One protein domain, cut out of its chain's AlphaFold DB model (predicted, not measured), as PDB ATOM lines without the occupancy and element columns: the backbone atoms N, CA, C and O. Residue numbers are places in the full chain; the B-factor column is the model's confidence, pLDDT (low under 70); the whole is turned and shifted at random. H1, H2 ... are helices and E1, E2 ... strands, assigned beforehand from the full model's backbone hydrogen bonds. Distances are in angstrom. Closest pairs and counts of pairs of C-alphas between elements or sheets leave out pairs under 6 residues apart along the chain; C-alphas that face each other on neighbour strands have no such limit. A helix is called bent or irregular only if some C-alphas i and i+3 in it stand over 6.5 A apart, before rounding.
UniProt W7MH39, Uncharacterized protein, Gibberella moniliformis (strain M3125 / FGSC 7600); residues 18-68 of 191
ATOM      1  N   LEU A  18     -36.886  18.183 -39.034       91.31
ATOM      2  CA  LEU A  18     -36.240  16.978 -39.561       91.31
ATOM      3  C   LEU A  18     -37.080  16.280 -40.635       91.31
ATOM      4  O   LEU A  18     -36.550  15.933 -41.687       91.31
ATOM      5  N   VAL A  19     -38.388  16.124 -40.412       90.56
ATOM      6  CA  VAL A  19     -39.290  15.559 -41.432       90.56
ATOM      7  C   VAL A  19     -39.343  16.454 -42.665       90.56
ATOM      8  O   VAL A  19     -39.251  15.954 -43.781       90.56
ATOM      9  N   GLY A  20     -39.440  17.773 -42.479       89.56
ATOM     10  CA  GLY A  20     -39.408  18.721 -43.587       89.56
ATOM     11  C   GLY A  20     -38.119  18.614 -44.396       89.56
ATOM     12  O   GLY A  20     -38.170  18.547 -45.618       89.56
ATOM     13  N   CYS A  21     -36.977  18.511 -43.718       90.56
ATOM     14  CA  CYS A  21     -35.669  18.312 -44.335       90.56
ATOM     15  C   CYS A  21     -35.617  17.021 -45.179       90.56
ATOM     16  O   CYS A  21     -35.227  17.064 -46.344       90.56
ATOM     17  N   LEU A  22     -36.085  15.888 -44.637       90.69
ATOM     18  CA  LEU A  22     -36.147  14.607 -45.358       90.69
ATOM     19  C   LEU A  22     -37.050  14.673 -46.595       90.69
ATOM     20  O   LEU A  22     -36.666  14.205 -47.665       90.69
ATOM     21  N   ILE A  23     -38.234  15.276 -46.469       90.12
ATOM     22  CA  ILE A  23     -39.162  15.435 -47.594       90.12
ATOM     23  C   ILE A  23     -38.559  16.354 -48.648       90.12
ATOM     24  O   ILE A  23     -38.575  16.008 -49.822       90.12
ATOM     25  N   TYR A  24     -37.995  17.493 -48.247       88.50
ATOM     26  CA  TYR A  24     -37.386  18.436 -49.177       88.50
ATOM     27  C   TYR A  24     -36.265  17.788 -49.988       88.50
ATOM     28  O   TYR A  24     -36.223  17.932 -51.206       88.50
ATOM     29  N   MET A  25     -35.380  17.049 -49.316       85.38
ATOM     30  CA  MET A  25     -34.207  16.464 -49.959       85.38
ATOM     31  C   MET A  25     -34.510  15.178 -50.730       85.38
ATOM     32  O   MET A  25     -33.817  14.886 -51.698       85.38
ATOM     33  N   CYS A  26     -35.509  14.399 -50.307       85.44
ATOM     34  CA  CYS A  26     -35.699  13.034 -50.808       85.44
ATOM     35  C   CYS A  26     -37.140  12.685 -51.215       85.44
ATOM     36  O   CYS A  26     -37.402  11.548 -51.601       85.44
ATOM     37  N   GLY A  27     -38.098  13.596 -51.075       82.06
ATOM     38  CA  GLY A  27     -39.527  13.319 -51.265       82.06
ATOM     39  C   GLY A  27     -40.245  14.231 -52.255       82.06
ATOM     40  O   GLY A  27     -41.400  13.960 -52.566       82.06
ATOM     41  N   LEU A  28     -39.599  15.293 -52.746       82.81
ATOM     42  CA  LEU A  28     -40.217  16.230 -53.683       82.81
ATOM     43  C   LEU A  28     -39.938  15.857 -55.138       82.81
ATOM     44  O   LEU A  28     -38.795  15.658 -55.547       82.81
ATOM     45  N   GLU A  29     -40.990  15.875 -55.950       82.00
ATOM     46  CA  GLU A  29     -40.855  15.982 -57.399       82.00
ATOM     47  C   GLU A  29     -40.358  17.386 -57.791       82.00
ATOM     48  O   GLU A  29     -40.604  18.372 -57.092       82.00
ATOM     49  N   LEU A  30     -39.723  17.513 -58.962       78.44
ATOM     50  CA  LEU A  30     -39.202  18.799 -59.461       78.44
ATOM     51  C   LEU A  30     -40.281  19.895 -59.539       78.44
ATOM     52  O   LEU A  30     -40.006  21.071 -59.300       78.44
ATOM     53  N   SER A  31     -41.521  19.512 -59.847       79.81
ATOM     54  CA  SER A  31     -42.679  20.411 -59.883       79.81
ATOM     55  C   SER A  31     -43.006  20.997 -58.502       79.81
ATOM     56  O   SER A  31     -43.290  22.192 -58.387       79.81
ATOM     57  N   GLN A  32     -42.923  20.174 -57.455       81.88
ATOM     58  CA  GLN A  32     -43.169  20.559 -56.066       81.88
ATOM     59  C   GLN A  32     -42.012  21.396 -55.520       81.88
ATOM     60  O   GLN A  32     -42.252  22.400 -54.849       81.88
ATOM     61  N   LEU A  33     -40.771  21.046 -55.873       81.50
ATOM     62  CA  LEU A  33     -39.588  21.826 -55.509       81.50
ATOM     63  C   LEU A  33     -39.692  23.265 -56.038       81.50
ATOM     64  O   LEU A  33     -39.566  24.219 -55.272       81.50
ATOM     65  N   GLY A  34     -40.058  23.433 -57.313       80.75
ATOM     66  CA  GLY A  34     -40.284  24.757 -57.900       80.75
ATOM     67  C   GLY A  34     -41.494  25.509 -57.321       80.75
ATOM     68  O   GLY A  34     -41.564  26.737 -57.397       80.75
ATOM     69  N   GLU A  35     -42.484  24.823 -56.740       83.81
ATOM     70  CA  GLU A  35     -43.541  25.476 -55.952       83.81
ATOM     71  C   GLU A  35     -42.988  26.001 -54.620       83.81
ATOM     72  O   GLU A  35     -43.311  27.126 -54.234       83.81
ATOM     73  N   PHE A  36     -42.142  25.221 -53.947       85.31
ATOM     74  CA  PHE A  36     -41.587  25.566 -52.637       85.31
ATOM     75  C   PHE A  36     -40.631  26.747 -52.734       85.31
ATOM     76  O   PHE A  36     -40.757  27.689 -51.953       85.31
ATOM     77  N   GLU A  37     -39.756  26.751 -53.739       83.56
ATOM     78  CA  GLU A  37     -38.836  27.859 -54.007       83.56
ATOM     79  C   GLU A  37     -39.589  29.160 -54.304       83.56
ATOM     80  O   GLU A  37     -39.302  30.195 -53.707       83.56
ATOM     81  N   ARG A  38     -40.619  29.112 -55.162       85.81
ATOM     82  CA  ARG A  38     -41.436  30.296 -55.490       85.81
ATOM     83  C   ARG A  38     -42.209  30.845 -54.295       85.81
ATOM     84  O   ARG A  38     -42.453  32.046 -54.236       85.81
ATOM     85  N   LYS A  39     -42.641  29.974 -53.383       84.81
ATOM     86  CA  LYS A  39     -43.421  30.350 -52.196       84.81
ATOM     87  C   LYS A  39     -42.558  30.640 -50.968       84.81
ATOM     88  O   LYS A  39     -43.115  31.049 -49.956       84.81
ATOM     89  N   GLY A  40     -41.242  30.432 -51.046       83.38
ATOM     90  CA  GLY A  40     -40.341  30.574 -49.903       83.38
ATOM     91  C   GLY A  40     -40.666  29.603 -48.764       83.38
ATOM     92  O   GLY A  40     -40.574  29.982 -47.603       83.38
ATOM     93  N   ILE A  41     -41.101  28.379 -49.082       81.88
ATOM     94  CA  ILE A  41     -41.454  27.371 -48.072       81.88
ATOM     95  C   ILE A  41     -40.168  26.855 -47.421       81.88
ATOM     96  O   ILE A  41     -39.316  26.269 -48.092       81.88
ATOM     97  N   HIS A  42     -40.039  27.045 -46.110       80.75
ATOM     98  CA  HIS A  42     -38.928  26.513 -45.325       80.75
ATOM     99  C   HIS A  42     -39.261  25.121 -44.771       80.75
ATOM    100  O   HIS A  42     -40.421  24.716 -44.733       80.75
ATOM    101  N   TYR A  43     -38.257  24.375 -44.289       80.75
ATOM    102  CA  TYR A  43     -38.446  22.992 -43.814       80.75
ATOM    103  C   TYR A  43     -39.556  22.842 -42.765       80.75
ATOM    104  O   TYR A  43     -40.333  21.892 -42.829       80.75
ATOM    105  N   GLY A  44     -39.675  23.788 -41.831       76.69
ATOM    106  CA  GLY A  44     -40.725  23.768 -40.806       76.69
ATOM    107  C   GLY A  44     -42.153  23.897 -41.355       76.69
ATOM    108  O   GLY A  44     -43.091  23.442 -40.702       76.69
ATOM    109  N   ASP A  45     -42.311  24.453 -42.559       82.25
ATOM    110  CA  ASP A  45     -43.602  24.747 -43.194       82.25
ATOM    111  C   ASP A  45     -44.079  23.621 -44.123       82.25
ATOM    112  O   ASP A  45     -45.241  23.588 -44.535       82.25
ATOM    113  N   ILE A  46     -43.201  22.658 -44.423       84.25
ATOM    114  CA  ILE A  46     -43.495  21.538 -45.323       84.25
ATOM    115  C   ILE A  46     -44.590  20.646 -44.739       84.25
ATOM    116  O   ILE A  46     -45.529  20.290 -45.443       84.25
ATOM    117  N   LEU A  47     -44.528  20.307 -43.448       82.69
ATOM    118  CA  LEU A  47     -45.559  19.461 -42.835       82.69
ATOM    119  C   LEU A  47     -46.939  20.138 -42.881       82.69
ATOM    120  O   LEU A  47     -47.850  19.530 -43.444       82.69
ATOM    121  N   PRO A  48     -47.103  21.394 -42.404       82.19
ATOM    122  CA  PRO A  48     -48.358  22.130 -42.558       82.19
ATOM    123  C   PRO A  48     -48.872  22.189 -44.002       82.19
ATOM    124  O   PRO A  48     -50.078  22.079 -44.233       82.19
ATOM    125  N   PHE A  49     -47.974  22.336 -44.983       82.69
ATOM    126  CA  PHE A  49     -48.338  22.368 -46.399       82.69
ATOM    127  C   PHE A  49     -48.996  21.060 -46.871       82.69
ATOM    128  O   PHE A  49     -50.005  21.102 -47.577       82.69
ATOM    129  N   TYR A  50     -48.446  19.911 -46.480       82.12
ATOM    130  CA  TYR A  50     -48.971  18.590 -46.847       82.12
ATOM    131  C   TYR A  50     -50.222  18.216 -46.034       82.12
ATOM    132  O   TYR A  50     -51.202  17.733 -46.607       82.12
ATOM    133  N   GLU A  51     -50.225  18.494 -44.725       81.94
ATOM    134  CA  GLU A  51     -51.367  18.247 -43.832       81.94
ATOM    135  C   GLU A  51     -52.614  19.005 -44.302       81.94
ATOM    136  O   GLU A  51     -53.690  18.417 -44.417       81.94
ATOM    137  N   GLY A  52     -52.465  20.279 -44.685       79.44
ATOM    138  CA  GLY A  52     -53.560  21.094 -45.220       79.44
ATOM    139  C   GLY A  52     -54.137  20.590 -46.550       79.44
ATOM    140  O   GLY A  52     -55.228  21.002 -46.937       79.44
ATOM    141  N   ARG A  53     -53.432  19.689 -47.247       81.31
ATOM    142  CA  ARG A  53     -53.855  19.085 -48.522       81.31
ATOM    143  C   ARG A  53     -54.299  17.627 -48.386       81.31
ATOM    144  O   ARG A  53     -54.642  17.015 -49.394       81.31
ATOM    145  N   GLY A  54     -54.275  17.062 -47.176       79.56
ATOM    146  CA  GLY A  54     -54.575  15.645 -46.943       79.56
ATOM    147  C   GLY A  54     -53.607  14.694 -47.659       79.56
ATOM    148  O   GLY A  54     -53.972  13.561 -47.970       79.56
ATOM    149  N   GLN A  55     -52.393  15.154 -47.968       82.38
ATOM    150  CA  GLN A  55     -51.394  14.358 -48.674       82.38
ATOM    151  C   GLN A  55     -50.540  13.564 -47.684       82.38
ATOM    152  O   GLN A  55     -50.190  14.045 -46.609       82.38
ATOM    153  N   SER A  56     -50.192  12.330 -48.058       80.88
ATOM    154  CA  SER A  56     -49.270  11.517 -47.264       80.88
ATOM    155  C   SER A  56     -47.861  12.101 -47.310       80.88
ATOM    156  O   SER A  56     -47.364  12.446 -48.379       80.88
ATOM    157  N   LEU A  57     -47.211  12.157 -46.151       89.19
ATOM    158  CA  LEU A  57     -45.811  12.544 -46.024       89.19
ATOM    159  C   LEU A  57     -44.938  11.340 -46.393       89.19
ATOM    160  O   LEU A  57     -44.838  10.388 -45.617       89.19
ATOM    161  N   CYS A  58     -44.328  11.364 -47.574       90.69
ATOM    162  CA  CYS A  58     -43.450  10.295 -48.042       90.69
ATOM    163  C   CYS A  58     -42.107  10.845 -48.522       90.69
ATOM    164  O   CYS A  58     -42.028  11.971 -49.007       90.69
ATOM    165  N   PHE A  59     -41.057  10.039 -48.400       91.19
ATOM    166  CA  PHE A  59     -39.745  10.327 -48.977       91.19
ATOM    167  C   PHE A  59     -39.028   9.029 -49.367       91.19
ATOM    168  O   PHE A  59     -39.385   7.941 -48.905       91.19
ATOM    169  N   HIS A  60     -38.026   9.140 -50.232       89.88
ATOM    170  CA  HIS A  60     -37.215   8.022 -50.698       89.88
ATOM    171  C   HIS A  60     -35.932   7.886 -49.867       89.88
ATOM    172  O   HIS A  60     -35.222   8.855 -49.633       89.88
ATOM    173  N   ALA A  61     -35.615   6.671 -49.442       87.38
ATOM    174  CA  ALA A  61     -34.318   6.279 -48.895       87.38
ATOM    175  C   ALA A  61     -33.718   5.168 -49.785       87.38
ATOM    176  O   ALA A  61     -34.450   4.608 -50.612       87.38
ATOM    177  N   PRO A  62     -32.425   4.812 -49.645       84.88
ATOM    178  CA  PRO A  62     -31.790   3.799 -50.497       84.88
ATOM    179  C   PRO A  62     -32.559   2.469 -50.550       84.88
ATOM    180  O   PRO A  62     -32.716   1.868 -51.613       84.88
ATOM    181  N   SER A  63     -33.124   2.045 -49.425       84.94
ATOM    182  CA  SER A  63     -33.884   0.801 -49.305       84.94
ATOM    183  C   SER A  63     -35.364   0.879 -49.689       84.94
ATOM    184  O   SER A  63     -36.045  -0.154 -49.676       84.94
ATOM    185  N   GLY A  64     -35.888   2.054 -50.050       88.38
ATOM    186  CA  GLY A  64     -37.258   2.202 -50.541       88.38
ATOM    187  C   GLY A  64     -37.967   3.474 -50.084       88.38
ATOM    188  O   GLY A  64     -37.355   4.462 -49.695       88.38
ATOM    189  N   VAL A  65     -39.298   3.451 -50.168       92.00
ATOM    190  CA  VAL A  65     -40.144   4.592 -49.795       92.00
ATOM    191  C   VAL A  65     -40.515   4.493 -48.324       92.00
ATOM    192  O   VAL A  65     -41.010   3.455 -47.879       92.00
ATOM    193  N   PHE A  66     -40.344   5.590 -47.598       93.69
ATOM    194  CA  PHE A  66     -40.819   5.752 -46.234       93.69
ATOM    195  C   PHE A  66     -42.054   6.643 -46.200       93.69
ATOM    196  O   PHE A  66     -42.101   7.688 -46.848       93.69
ATOM    197  N   ARG A  67     -43.051   6.234 -45.419       93.69
ATOM    198  CA  ARG A  67     -44.231   7.026 -45.070       93.69
ATOM    199  C   ARG A  67     -44.105   7.474 -43.622       93.69
ATOM    200  O   ARG A  67     -43.951   6.640 -42.734       93.69
ATOM    201  N   VAL A  68     -44.181   8.780 -43.399       92.38
ATOM    202  CA  VAL A  68     -44.179   9.362 -42.058       92.38
ATOM    203  C   VAL A  68     -45.590   9.288 -41.499       92.38
ATOM    204  O   VAL A  68     -46.516   9.892 -42.040       92.38
TER     205      VAL A  68
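AT A GLANCE: This is residues 18 to 68 of the 191 residues of an uncharacterized protein of Gibberella moniliformis (strain M3125 / FGSC 7600) (UniProt W7MH39). A small elongated body has the short helix H1 in its middle, a two-stranded hairpin of E1 and E2 at one end of the long axis, and H2 at the other end. H3 packs on H1 at nearly a right angle, and the link from H3 leads back to the hairpin, whose strand E1 passes close to H1. The printed part has 51 residues with three named helices followed by two named strands, in the order H1, H2, H3, E1, E2; the sheet, in the order E1, E2, is antiparallel, and the class is mixed, helices and strands. The whole is compact, with a radius of gyration of the C-alphas of 10.4 A, and spans 31 by 20 by 18 A.

HOW THE PARTS SIT: H1, residues 18 to 26, is the helix whose centre is nearest to the mean of the C-alphas, at 5.7 A. H2, residues 30 to 39, is close to H1 but not clearly touching it; their closest C-alphas, those of Tyr 24 and Leu 33, are 7.5 A apart. These two helices run opposite ways at a steep tilt of 51 degrees. H3, residues 43 to 51, touches H1, with the closest C-alphas, those of Gly 20 and Tyr 43, 4.4 A apart. The lines of H1 and H3 stand about perpendicular, at 85 degrees. H2 and H3 are apart, though they follow each other in the chain. The closest C-alphas of H1 and E1, residues 58 to 61, are those of Cys 26 and Phe 59, 5.2 A apart. E1 and E2, residues 64 to 68, form an antiparallel hairpin, with 143 degrees between their directions. Across it N 59 and O 66 are 3.0 A apart and N 61 and O 64 are 2.8 A apart, both within hydrogen-bond range. The closest C-alphas of H1 and E2, those of Val 19 and Val 68, are 7.9 A apart. H2 is apart from E1 and from E2, and H3 is apart from E2. Every O i to N i+4 pair is within hydrogen-bond range in H1 and H2; in H3 it is 3 of 5.

IN THESE COORDINATES: H1 begins at C-alpha 18, (-36.240, 16.978, -39.561), and is 11.9 A long from first to last C-alpha. H2 is 14.3 A long and ends at C-alpha 39, (-43.421, 30.350, -52.196). H3, 13.8 A long, is only just irregular: C-alphas 44 and 47 are 6.8 A apart. E1 is 10.0 A long. E2 is 13.1 A long and ends at C-alpha 68, (-44.179, 9.362, -42.058).

THE WHOLE: The two C-alphas farthest apart in the domain are those of Lys 39 and Ser 63, at 31.2 A. The printed part has no cut, and no link is long; the link from H3 to E1, of 6 residues, is short and the others are tight. The mean pLDDT of the printed part is 85.1, and no printed residue is under 70.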